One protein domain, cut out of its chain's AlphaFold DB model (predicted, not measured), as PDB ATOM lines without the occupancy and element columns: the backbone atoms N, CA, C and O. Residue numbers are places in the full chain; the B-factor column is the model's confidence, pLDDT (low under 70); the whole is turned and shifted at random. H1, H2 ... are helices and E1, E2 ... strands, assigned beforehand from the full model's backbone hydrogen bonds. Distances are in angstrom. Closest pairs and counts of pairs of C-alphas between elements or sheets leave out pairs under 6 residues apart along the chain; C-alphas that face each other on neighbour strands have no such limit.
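What this domain is: This is residues 2 to 84 of the 232 residues of an uncharacterized protein of Parvibaculum sp (UniProt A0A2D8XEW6). With little regular structure, the domain is a small twisted four-stranded sheet with short helix H1 over one face and a long tail, residues 2 to 27, of which 2 to 8 and 12 to 17 stand free. Named elements, mostly strand, hold 27 of 83 printed residues: E1, H1, E2, E3, E4, the mixed sheet running E1, E2, E3, E4. It is loose, radius of gyration of the C-alphas 15.0 A, spanning 42 by 28 by 26 A.

Where its parts are: E1, residues 28 to 32, begins at C-alpha 28 (-32.352, 3.726, 18.090). H1 is residues 35 to 39; E2, 50 to 56, measures 16.6 A; E3, 59 to 65, 18.4 A; E4, 76 to 78, ends at C-alpha 78 (-35.309, -8.419, 27.516).

How they stand to each other: E1, H1, E2 form a strand-helix-strand unit, parallel neighbours with a helix between, its crossover right-handed; N 53 and O 30 are 2.9 A apart. E2, E3, E4 form a meander, successive antiparallel neighbours in two hairpins; N 63 and O 52, and N 64 and O 77, are 2.8 A apart. H1, its O i to N i+4 pair within hydrogen-bond range, is on the sheet at a height of 7.5 A; its closest C-alphas to E2 are Val 35 and Asp 56, 6.3 A.

The domain as a whole: The farthest C-alphas, Pro 2 and Asp 74, are 43.6 A apart. The printed part has no cut; no link between named elements is long. pLDDT is under 70 at residues 2 to 11, 13 to 27 and 81 to 84.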
ATOM      1  N   PRO A   2     -24.893  -5.660  -8.726       46.62
ATOM      2  CA  PRO A   2     -25.150  -5.415  -7.313       46.62
ATOM      3  C   PRO A   2     -24.665  -4.004  -6.967       46.62
ATOM      4  O   PRO A   2     -23.560  -3.614  -7.345       46.62
ATOM      5  N   VAL A   3     -25.514  -3.226  -6.302       57.56
ATOM      6  CA  VAL A   3     -25.145  -1.905  -5.793       57.56
ATOM      7  C   VAL A   3     -24.510  -2.116  -4.424       57.56
ATOM      8  O   VAL A   3     -25.180  -2.542  -3.487       57.56
ATOM      9  N   LEU A   4     -23.207  -1.869  -4.333       56.72
ATOM     10  CA  LEU A   4     -22.459  -1.837  -3.079       56.72
ATOM     11  C   LEU A   4     -22.368  -0.376  -2.637       56.72
ATOM     12  O   LEU A   4     -21.816   0.445  -3.369       56.72
ATOM     13  N   PHE A   5     -22.930  -0.049  -1.471       67.12
ATOM     14  CA  PHE A   5     -22.827   1.289  -0.891       67.12
ATOM     15  C   PHE A   5     -21.573   1.364  -0.007       67.12
ATOM     16  O   PHE A   5     -21.486   0.614   0.963       67.12
ATOM     17  N   PRO A   6     -20.591   2.220  -0.344       60.03
ATOM     18  CA  PRO A   6     -19.303   2.266   0.348       60.03
ATOM     19  C   PRO A   6     -19.306   3.108   1.639       60.03
ATOM     20  O   PRO A   6     -18.263   3.198   2.278       60.03
ATOM     21  N   ASP A   7     -20.425   3.746   2.010       62.97
ATOM     22  CA  ASP A   7     -20.523   4.667   3.154       62.97
ATOM     23  C   ASP A   7     -22.003   4.931   3.543       62.97
ATOM     24  O   ASP A   7     -22.927   4.389   2.929       62.97
ATOM     25  N   ASN A   8     -22.221   5.788   4.546       57.84
ATOM     26  CA  ASN A   8     -23.500   6.241   5.091       57.84
ATOM     27  C   ASN A   8     -24.547   6.579   4.015       57.84
ATOM     28  O   ASN A   8     -24.367   7.482   3.191       57.84
ATOM     29  N   LEU A   9     -25.696   5.903   4.088       67.06
ATOM     30  CA  LEU A   9     -26.877   6.197   3.277       67.06
ATOM     31  C   LEU A   9     -27.436   7.578   3.649       67.06
ATOM     32  O   LEU A   9     -27.643   7.861   4.826       67.06
ATOM     33  N   LYS A  10     -27.696   8.440   2.659       64.75
ATOM     34  CA  LYS A  10     -28.274   9.786   2.847       64.75
ATOM     35  C   LYS A  10     -29.507   9.979   1.961       64.75
ATOM     36  O   LYS A  10     -29.529   9.511   0.826       64.75
ATOM     37  N   HIS A  11     -30.530  10.665   2.475       68.12
ATOM     38  CA  HIS A  11     -31.760  10.955   1.739       68.12
ATOM     39  C   HIS A  11     -31.528  12.176   0.836       68.12
ATOM     40  O   HIS A  11     -30.818  13.109   1.207       68.12
ATOM     41  N   ASN A  12     -32.111  12.169  -0.364       71.38
ATOM     42  CA  ASN A  12     -31.903  13.208  -1.384       71.38
ATOM     43  C   ASN A  12     -32.531  14.569  -1.023       71.38
ATOM     44  O   ASN A  12     -32.138  15.605  -1.549       71.38
ATOM     45  N   ASN A  13     -33.509  14.563  -0.124       66.50
ATOM     46  CA  ASN A  13     -34.082  15.736   0.515       66.50
ATOM     47  C   ASN A  13     -33.506  15.852   1.930       66.50
ATOM     48  O   ASN A  13     -33.787  14.988   2.760       66.50
ATOM     49  N   ALA A  14     -32.759  16.929   2.194       64.81
ATOM     50  CA  ALA A  14     -32.135  17.200   3.491       64.81
ATOM     51  C   ALA A  14     -33.144  17.326   4.651       64.81
ATOM     52  O   ALA A  14     -32.760  17.210   5.808       64.81
ATOM     53  N   ASN A  15     -34.431  17.522   4.344       57.28
ATOM     54  CA  ASN A  15     -35.501  17.698   5.324       57.28
ATOM     55  C   ASN A  15     -36.340  16.426   5.545       57.28
ATOM     56  O   ASN A  15     -37.439  16.507   6.096       57.28
ATOM     57  N   ARG A  16     -35.896  15.257   5.063       48.72
ATOM     58  CA  ARG A  16     -36.609  13.981   5.232       48.72
ATOM     59  C   ARG A  16     -35.665  12.905   5.780       48.72
ATOM     60  O   ARG A  16     -34.516  12.841   5.341       48.72
ATOM     61  N   PRO A  17     -36.127  12.069   6.724       52.12
ATOM     62  CA  PRO A  17     -35.301  11.013   7.292       52.12
ATOM     63  C   PRO A  17     -35.012   9.919   6.252       52.12
ATOM     64  O   PRO A  17     -35.837   9.629   5.390       52.12
ATOM     65  N   ILE A  18     -33.832   9.296   6.339       63.62
ATOM     66  CA  ILE A  18     -33.444   8.135   5.507       63.62
ATOM     67  C   ILE A  18     -34.225   6.877   5.917       63.62
ATOM     68  O   ILE A  18     -34.467   5.998   5.095       63.62
ATOM     69  N   LEU A  19     -34.631   6.819   7.187       60.06
ATOM     70  CA  LEU A  19     -35.428   5.765   7.802       60.06
ATOM     71  C   LEU A  19     -36.511   6.442   8.657       60.06
ATOM     72  O   LEU A  19     -36.184   7.136   9.619       60.06
ATOM     73  N   ASP A  20     -37.783   6.303   8.277       54.53
ATOM     74  CA  ASP A  20     -38.906   6.950   8.969       54.53
ATOM     75  C   ASP A  20     -39.423   6.096  10.134       54.53
ATOM     76  O   ASP A  20     -40.231   5.195   9.939       54.53
ATOM     77  N   ILE A  21     -38.939   6.484  11.316       59.91
ATOM     78  CA  ILE A  21     -39.337   6.192  12.698       59.91
ATOM     79  C   ILE A  21     -40.807   6.241  13.150       59.91
ATOM     80  O   ILE A  21     -41.204   5.739  14.206       59.91
ATOM     81  N   GLY A  22     -41.570   7.102  12.473       46.47
ATOM     82  CA  GLY A  22     -42.495   8.030  13.143       46.47
ATOM     83  C   GLY A  22     -43.812   7.439  13.648       46.47
ATOM     84  O   GLY A  22     -44.569   8.133  14.321       46.47
ATOM     85  N   ASN A  23     -44.078   6.164  13.363       53.03
ATOM     86  CA  ASN A  23     -45.315   5.458  13.705       53.03
ATOM     87  C   ASN A  23     -45.105   4.446  14.852       53.03
ATOM     88  O   ASN A  23     -45.481   3.284  14.715       53.03
ATOM     89  N   ASN A  24     -44.502   4.874  15.971       53.38
ATOM     90  CA  ASN A  24     -44.103   4.038  17.125       53.38
ATOM     91  C   ASN A  24     -42.939   3.064  16.861       53.38
ATOM     92  O   ASN A  24     -42.976   1.918  17.314       53.38
ATOM     93  N   GLN A  25     -41.890   3.484  16.154       54.53
ATOM     94  CA  GLN A  25     -40.686   2.664  16.020       54.53
ATOM     95  C   GLN A  25     -39.590   3.085  17.010       54.53
ATOM     96  O   GLN A  25     -39.534   4.212  17.503       54.53
ATOM     97  N   VAL A  26     -38.746   2.105  17.320       58.25
ATOM     98  CA  VAL A  26     -37.607   2.135  18.241       58.25
ATOM     99  C   VAL A  26     -36.720   3.364  17.999       58.25
ATOM    100  O   VAL A  26     -36.247   3.551  16.882       58.25
ATOM    101  N   LYS A  27     -36.444   4.171  19.037       65.00
ATOM    102  CA  LYS A  27     -35.704   5.450  18.923       65.00
ATOM    103  C   LYS A  27     -34.218   5.304  18.550       65.00
ATOM    104  O   LYS A  27     -33.579   6.292  18.202       65.00
ATOM    105  N   GLY A  28     -33.685   4.085  18.576       76.06
ATOM    106  CA  GLY A  28     -32.352   3.726  18.090       76.06
ATOM    107  C   GLY A  28     -32.154   2.211  18.104       76.06
ATOM    108  O   GLY A  28     -32.802   1.518  18.878       76.06
ATOM    109  N   MET A  29     -31.294   1.674  17.238       85.00
ATOM    110  CA  MET A  29     -31.016   0.237  17.180       85.00
ATOM    111  C   MET A  29     -29.514  -0.017  17.108       85.00
ATOM    112  O   MET A  29     -28.809   0.660  16.361       85.00
ATOM    113  N   GLY A  30     -29.035  -1.013  17.852       86.94
ATOM    114  CA  GLY A  30     -27.628  -1.406  17.869       86.94
ATOM    115  C   GLY A  30     -27.451  -2.911  18.017       86.94
ATOM    116  O   GLY A  30     -28.259  -3.578  18.662       86.94
ATOM    117  N   ILE A  31     -26.387  -3.441  17.413       91.38
ATOM    118  CA  ILE A  31     -25.939  -4.826  17.593       91.38
ATOM    119  C   ILE A  31     -24.566  -4.772  18.258       91.38
ATOM    120  O   ILE A  31     -23.655  -4.136  17.729       91.38
ATOM    121  N   PHE A  32     -24.423  -5.426  19.407       95.06
ATOM    122  CA  PHE A  32     -23.242  -5.330  20.262       95.06
ATOM    123  C   PHE A  32     -22.627  -6.703  20.509       95.06
ATOM    124  O   PHE A  32     -23.326  -7.658  20.852       95.06
ATOM    125  N   ALA A  33     -21.302  -6.790  20.370       94.25
ATOM    126  CA  ALA A  33     -20.556  -8.026  20.592       94.25
ATOM    127  C   ALA A  33     -20.448  -8.405  22.079       94.25
ATOM    128  O   ALA A  33     -20.117  -9.549  22.387       94.25
ATOM    129  N   SER A  34     -20.744  -7.472  22.988       94.94
ATOM    130  CA  SER A  34     -20.816  -7.695  24.429       94.94
ATOM    131  C   SER A  34     -21.651  -6.616  25.131       94.94
ATOM    132  O   SER A  34     -21.900  -5.539  24.581       94.94
ATOM    133  N   VAL A  35     -22.027  -6.870  26.388       94.19
ATOM    134  CA  VAL A  35     -22.632  -5.864  27.283       94.19
ATOM    135  C   VAL A  35     -21.705  -4.659  27.493       94.19
ATOM    136  O   VAL A  35     -22.170  -3.524  27.574       94.19
ATOM    137  N   ALA A  36     -20.385  -4.876  27.514       94.81
ATOM    138  CA  ALA A  36     -19.411  -3.793  27.632       94.81
ATOM    139  C   ALA A  36     -19.450  -2.854  26.416       94.81
ATOM    140  O   ALA A  36     -19.440  -1.638  26.592       94.81
ATOM    141  N   ASP A  37     -19.579  -3.401  25.204       92.44
ATOM    142  CA  ASP A  37     -19.673  -2.603  23.975       92.44
ATOM    143  C   ASP A  37     -20.980  -1.804  23.914       92.44
ATOM    144  O   ASP A  37     -20.979  -0.645  23.502       92.44
ATOM    145  N   ARG A  38     -22.093  -2.392  24.381       94.69
ATOM    146  CA  ARG A  38     -23.372  -1.681  24.557       94.69
ATOM    147  C   ARG A  38     -23.213  -0.508  25.525       94.69
ATOM    148  O   ARG A  38     -23.657   0.598  25.230       94.69
ATOM    149  N   ASN A  39     -22.574  -0.732  26.670       94.56
ATOM    150  CA  ASN A  39     -22.386   0.276  27.718       94.56
ATOM    151  C   ASN A  39     -21.369   1.374  27.326       94.56
ATOM    152  O   ASN A  39     -21.422   2.486  27.848       94.56
ATOM    153  N   ALA A  40     -20.465   1.083  26.384       93.69
ATOM    154  CA  ALA A  40     -19.513   2.039  25.814       93.69
ATOM    155  C   ALA A  40     -20.104   2.909  24.688       93.69
ATOM    156  O   ALA A  40     -19.395   3.756  24.139       93.69
ATOM    157  N   LEU A  41     -21.379   2.711  24.329       88.19
ATOM    158  CA  LEU A  41     -22.065   3.534  23.340       88.19
ATOM    159  C   LEU A  41     -22.010   5.014  23.750       88.19
ATOM    160  O   LEU A  41     -22.227   5.342  24.914       88.19
ATOM    161  N   ASP A  42     -21.743   5.910  22.802       83.44
ATOM    162  CA  ASP A  42     -21.653   7.345  23.074       83.44
ATOM    163  C   ASP A  42     -22.944   7.875  23.725       83.44
ATOM    164  O   ASP A  42     -24.051   7.630  23.247       83.44
ATOM    165  N   SER A  43     -22.809   8.634  24.815       82.12
ATOM    166  CA  SER A  43     -23.940   9.204  25.562       82.12
ATOM    167  C   SER A  43     -24.906  10.049  24.718       82.12
ATOM    168  O   SER A  43     -26.070  10.183  25.075       82.12
ATOM    169  N   THR A  44     -24.456  10.590  23.584       76.38
ATOM    170  CA  THR A  44     -25.272  11.407  22.671       76.38
ATOM    171  C   THR A  44     -26.288  10.600  21.860       76.38
ATOM    172  O   THR A  44     -27.228  11.181  21.319       76.38
ATOM    173  N   ILE A  45     -26.123   9.276  21.785       78.75
ATOM    174  CA  ILE A  45     -27.012   8.357  21.055       78.75
ATOM    175  C   ILE A  45     -27.764   7.385  21.978       78.75
ATOM    176  O   ILE A  45     -28.640   6.652  21.519       78.75
ATOM    177  N   GLN A  46     -27.465   7.401  23.278       85.94
ATOM    178  CA  GLN A  46     -28.222   6.679  24.300       85.94
ATOM    179  C   GLN A  46     -29.607   7.320  24.467       85.94
ATOM    180  O   GLN A  46     -29.721   8.524  24.698       85.94
ATOM    181  N   THR A  47     -30.681   6.540  24.332       84.44
ATOM    182  CA  THR A  47     -32.047   7.079  24.392       84.44
ATOM    183  C   THR A  47     -33.072   6.039  24.831       84.44
ATOM    184  O   THR A  47     -32.960   4.863  24.481       84.44
ATOM    185  N   ASP A  48     -34.089   6.469  25.575       84.75
ATOM    186  CA  ASP A  48     -35.209   5.625  26.000       84.75
ATOM    187  C   ASP A  48     -35.916   4.997  24.794       84.75
ATOM    188  O   ASP A  48     -36.289   5.681  23.836       84.75
ATOM    189  N   GLY A  49     -36.144   3.688  24.854       79.69
ATOM    190  CA  GLY A  49     -36.716   2.908  23.762       79.69
ATOM    191  C   GLY A  49     -35.701   2.467  22.705       79.69
ATOM    192  O   GLY A  49     -36.114   2.151  21.592       79.69
ATOM    193  N   PHE A  50     -34.400   2.461  23.013       88.44
ATOM    194  CA  PHE A  50     -33.360   1.884  22.155       88.44
ATOM    195  C   PHE A  50     -33.424   0.347  22.164       88.44
ATOM    196  O   PHE A  50     -33.458  -0.258  23.233       88.44
ATOM    197  N   LEU A  51     -33.402  -0.286  20.986       89.81
ATOM    198  CA  LEU A  51     -33.355  -1.743  20.820       89.81
ATOM    199  C   LEU A  51     -31.906  -2.201  20.649       89.81
ATOM    200  O   LEU A  51     -31.259  -1.904  19.644       89.81
ATOM    201  N   ALA A  52     -31.405  -2.964  21.609       91.69
ATOM    202  CA  ALA A  52     -30.069  -3.534  21.572       91.69
ATOM    203  C   ALA A  52     -30.138  -5.048  21.363       91.69
ATOM    204  O   ALA A  52     -30.704  -5.761  22.188       91.69
ATOM    205  N   LEU A  53     -29.509  -5.555  20.304       92.31
ATOM    206  CA  LEU A  53     -29.192  -6.975  20.169       92.31
ATOM    207  C   LEU A  53     -27.783  -7.192  20.725       92.31
ATOM    208  O   LEU A  53     -26.799  -6.838  20.083       92.31
ATOM    209  N   THR A  54     -27.682  -7.730  21.933       93.75
ATOM    210  CA  THR A  54     -26.420  -7.809  22.678       93.75
ATOM    211  C   THR A  54     -26.050  -9.263  22.903       93.75
ATOM    212  O   THR A  54     -26.905 -10.055  23.296       93.75
ATOM    213  N   ASN A  55     -24.795  -9.631  22.648       91.75
ATOM    214  CA  ASN A  55     -24.281 -10.919  23.102       91.75
ATOM    215  C   ASN A  55     -24.064 -10.860  24.620       91.75
ATOM    216  O   ASN A  55     -23.166 -10.168  25.104       91.75
ATOM    217  N   ASP A  56     -24.915 -11.574  25.345       88.06
ATOM    218  CA  ASP A  56     -24.890 -11.677  26.796       88.06
ATOM    219  C   ASP A  56     -24.711 -13.150  27.182       88.06
ATOM    220  O   ASP A  56     -25.540 -14.011  26.869       88.06
ATOM    221  N   GLY A  57     -23.560 -13.469  27.776       84.25
ATOM    222  CA  GLY A  57     -23.231 -14.835  28.188       84.25
ATOM    223  C   GLY A  57     -23.068 -15.853  27.049       84.25
ATOM    224  O   GLY A  57     -23.191 -17.050  27.294       84.25
ATOM    225  N   GLY A  58     -22.783 -15.417  25.813       85.69
ATOM    226  CA  GLY A  58     -22.532 -16.303  24.665       85.69
ATOM    227  C   GLY A  58     -23.719 -16.492  23.714       85.69
ATOM    228  O   GLY A  58     -23.604 -17.251  22.751       85.69
ATOM    229  N   ALA A  59     -24.836 -15.798  23.945       86.12
ATOM    230  CA  ALA A  59     -25.993 -15.776  23.055       86.12
ATOM    231  C   ALA A  59     -26.453 -14.335  22.796       86.12
ATOM    232  O   ALA A  59     -26.432 -13.494  23.692       86.12
ATOM    233  N   TYR A  60     -26.898 -14.048  21.570       87.38
ATOM    234  CA  TYR A  60     -27.512 -12.759  21.252       87.38
ATOM    235  C   TYR A  60     -28.939 -12.699  21.791       87.38
ATOM    236  O   TYR A  60     -29.788 -13.502  21.402       87.38
ATOM    237  N   ARG A  61     -29.197 -11.711  22.645       89.94
ATOM    238  CA  ARG A  61     -30.504 -11.407  23.231       89.94
ATOM    239  C   ARG A  61     -30.920  -9.991  22.857       89.94
ATOM    240  O   ARG A  61     -30.075  -9.109  22.686       89.94
ATOM    241  N   ALA A  62     -32.219  -9.784  22.674       90.62
ATOM    242  CA  ALA A  62     -32.777  -8.482  22.336       90.62
ATOM    243  C   ALA A  62     -33.252  -7.784  23.610       90.62
ATOM    244  O   ALA A  62     -33.983  -8.378  24.393       90.62
ATOM    245  N   TYR A  63     -32.882  -6.522  23.795       90.62
ATOM    246  CA  TYR A  63     -33.279  -5.712  24.942       90.62
ATOM    247  C   TYR A  63     -33.812  -4.362  24.488       90.62
ATOM    248  O   TYR A  63     -33.310  -3.786  23.523       90.62
ATOM    249  N   VAL A  64     -34.784  -3.829  25.219       90.88
ATOM    250  CA  VAL A  64     -35.243  -2.447  25.086       90.88
ATOM    251  C   VAL A  64     -34.790  -1.666  26.307       90.88
ATOM    252  O   VAL A  64     -35.059  -2.072  27.437       90.88
ATOM    253  N   PHE A  65     -34.112  -0.544  26.084       90.50
ATOM    254  CA  PHE A  65     -33.772   0.386  27.155       90.50
ATOM    255  C   PHE A  65     -35.035   1.114  27.631       90.50
ATOM    256  O   PHE A  65     -35.706   1.771  26.832       90.50
ATOM    257  N   THR A  66     -35.375   0.998  28.912       84.94
ATOM    258  CA  THR A  66     -36.612   1.540  29.502       84.94
ATOM    259  C   THR A  66     -36.404   2.824  30.306       84.94
ATOM    260  O   THR A  66     -37.390   3.456  30.683       84.94
ATOM    261  N   GLY A  67     -35.151   3.262  30.488       80.12
ATOM    262  CA  GLY A  67     -34.804   4.626  30.899       80.12
ATOM    263  C   GLY A  67     -33.853   4.733  32.091       80.12
ATOM    264  O   GLY A  67     -33.194   3.782  32.483       80.12
ATOM    265  N   SER A  68     -33.767   5.919  32.690       85.81
ATOM    266  CA  SER A  68     -32.894   6.257  33.832       85.81
ATOM    267  C   SER A  68     -31.387   6.244  33.530       85.81
ATOM    268  O   SER A  68     -30.818   7.295  33.246       85.81
ATOM    269  N   THR A  69     -30.717   5.091  33.596       92.31
ATOM    270  CA  THR A  69     -29.247   4.998  33.522       92.31
ATOM    271  C   THR A  69     -28.831   3.894  32.559       92.31
ATOM    272  O   THR A  69     -29.071   2.722  32.839       92.31
ATOM    273  N   TRP A  70     -28.156   4.255  31.464       92.25
ATOM    274  CA  TRP A  70     -27.798   3.348  30.361       92.25
ATOM    275  C   TRP A  70     -27.014   2.100  30.783       92.25
ATOM    276  O   TRP A  70     -27.281   1.001  30.314       92.25
ATOM    277  N   ASN A  71     -26.070   2.261  31.709       92.56
ATOM    278  CA  ASN A  71     -25.163   1.190  32.132       92.56
ATOM    279  C   ASN A  71     -25.714   0.312  33.268       92.56
ATOM    280  O   ASN A  71     -24.959  -0.483  33.820       92.56
ATOM    281  N   GLN A  72     -26.978   0.487  33.664       91.44
ATOM    282  CA  GLN A  72     -27.616  -0.316  34.709       91.44
ATOM    283  C   GLN A  72     -28.507  -1.378  34.073       91.44
ATOM    284  O   GLN A  72     -29.401  -1.033  33.302       91.44
ATOM    285  N   ASP A  73     -28.290  -2.647  34.412       87.69
ATOM    286  CA  ASP A  73     -29.006  -3.765  33.786       87.69
ATOM    287  C   ASP A  73     -30.513  -3.759  34.088       87.69
ATOM    288  O   ASP A  73     -31.301  -4.083  33.205       87.69
ATOM    289  N   ASP A  74     -30.931  -3.260  35.258       88.38
ATOM    290  CA  ASP A  74     -32.350  -3.115  35.636       88.38
ATOM    291  C   ASP A  74     -33.149  -2.179  34.707       88.38
ATOM    292  O   ASP A  74     -34.377  -2.223  34.664       88.38
ATOM    293  N   ASN A  75     -32.459  -1.331  33.939       90.06
ATOM    294  CA  ASN A  75     -33.068  -0.425  32.967       90.06
ATOM    295  C   ASN A  75     -33.164  -1.026  31.554       90.06
ATOM    296  O   ASN A  75     -33.506  -0.325  30.598       90.06
ATOM    297  N   TRP A  76     -32.841  -2.310  31.397       90.12
ATOM    298  CA  TRP A  76     -32.969  -3.048  30.148       90.12
ATOM    299  C   TRP A  76     -34.000  -4.156  30.310       90.12
ATOM    300  O   TRP A  76     -33.866  -5.052  31.135       90.12
ATOM    301  N   THR A  77     -35.039  -4.126  29.483       88.75
ATOM    302  CA  THR A  77     -36.040  -5.193  29.441       88.75
ATOM    303  C   THR A  77     -35.741  -6.123  28.275       88.75
ATOM    304  O   THR A  77     -35.736  -5.687  27.125       88.75
ATOM    305  N   GLU A  78     -35.497  -7.403  28.555       89.00
ATOM    306  CA  GLU A  78     -35.309  -8.419  27.516       89.00
ATOM    307  C   GLU A  78     -36.618  -8.646  26.737       89.00
ATOM    308  O   GLU A  78     -37.682  -8.893  27.307       89.00
ATOM    309  N   VAL A  79     -36.547  -8.579  25.409       82.69
ATOM    310  CA  VAL A  79     -37.664  -8.848  24.503       82.69
ATOM    311  C   VAL A  79     -37.780 -10.355  24.316       82.69
ATOM    312  O   VAL A  79     -36.963 -10.969  23.635       82.69
ATOM    313  N   GLY A  80     -38.813 -10.953  24.909       72.25
ATOM    314  CA  GLY A  80     -39.050 -12.397  24.821       72.25
ATOM    315  C   GLY A  80     -38.210 -13.244  25.780       72.25
ATOM    316  O   GLY A  80     -38.289 -14.468  25.702       72.25
ATOM    317  N   GLY A  81     -37.453 -12.615  26.687       61.91
ATOM    318  CA  GLY A  81     -36.935 -13.281  27.885       61.91
ATOM    319  C   GLY A  81     -38.067 -13.652  28.847       61.91
ATOM    320  O   GLY A  81     -39.242 -13.413  28.557       61.91
ATOM    321  N   ASP A  82     -37.725 -14.173  30.025       54.31
ATOM    322  CA  ASP A  82     -38.652 -14.577  31.104       54.31
ATOM    323  C   ASP A  82     -39.503 -13.415  31.697       54.31
ATOM    324  O   ASP A  82     -40.011 -13.490  32.813       54.31
ATOM    325  N   ALA A  83     -39.693 -12.322  30.950       49.53
ATOM    326  CA  ALA A  83     -40.665 -11.260  31.192       49.53
ATOM    327  C   ALA A  83     -42.126 -11.719  31.000       49.53
ATOM    328  O   ALA A  83     -43.054 -10.988  31.344       49.53
ATOM    329  N   LEU A  84     -42.358 -12.932  30.487       50.28
ATOM    330  CA  LEU A  84     -43.576 -13.658  30.839       50.28
ATOM    331  C   LEU A  84     -43.366 -14.189  32.255       50.28
ATOM    332  O   LEU A  84     -42.442 -14.985  32.408       50.28
TER     333      LEU A  84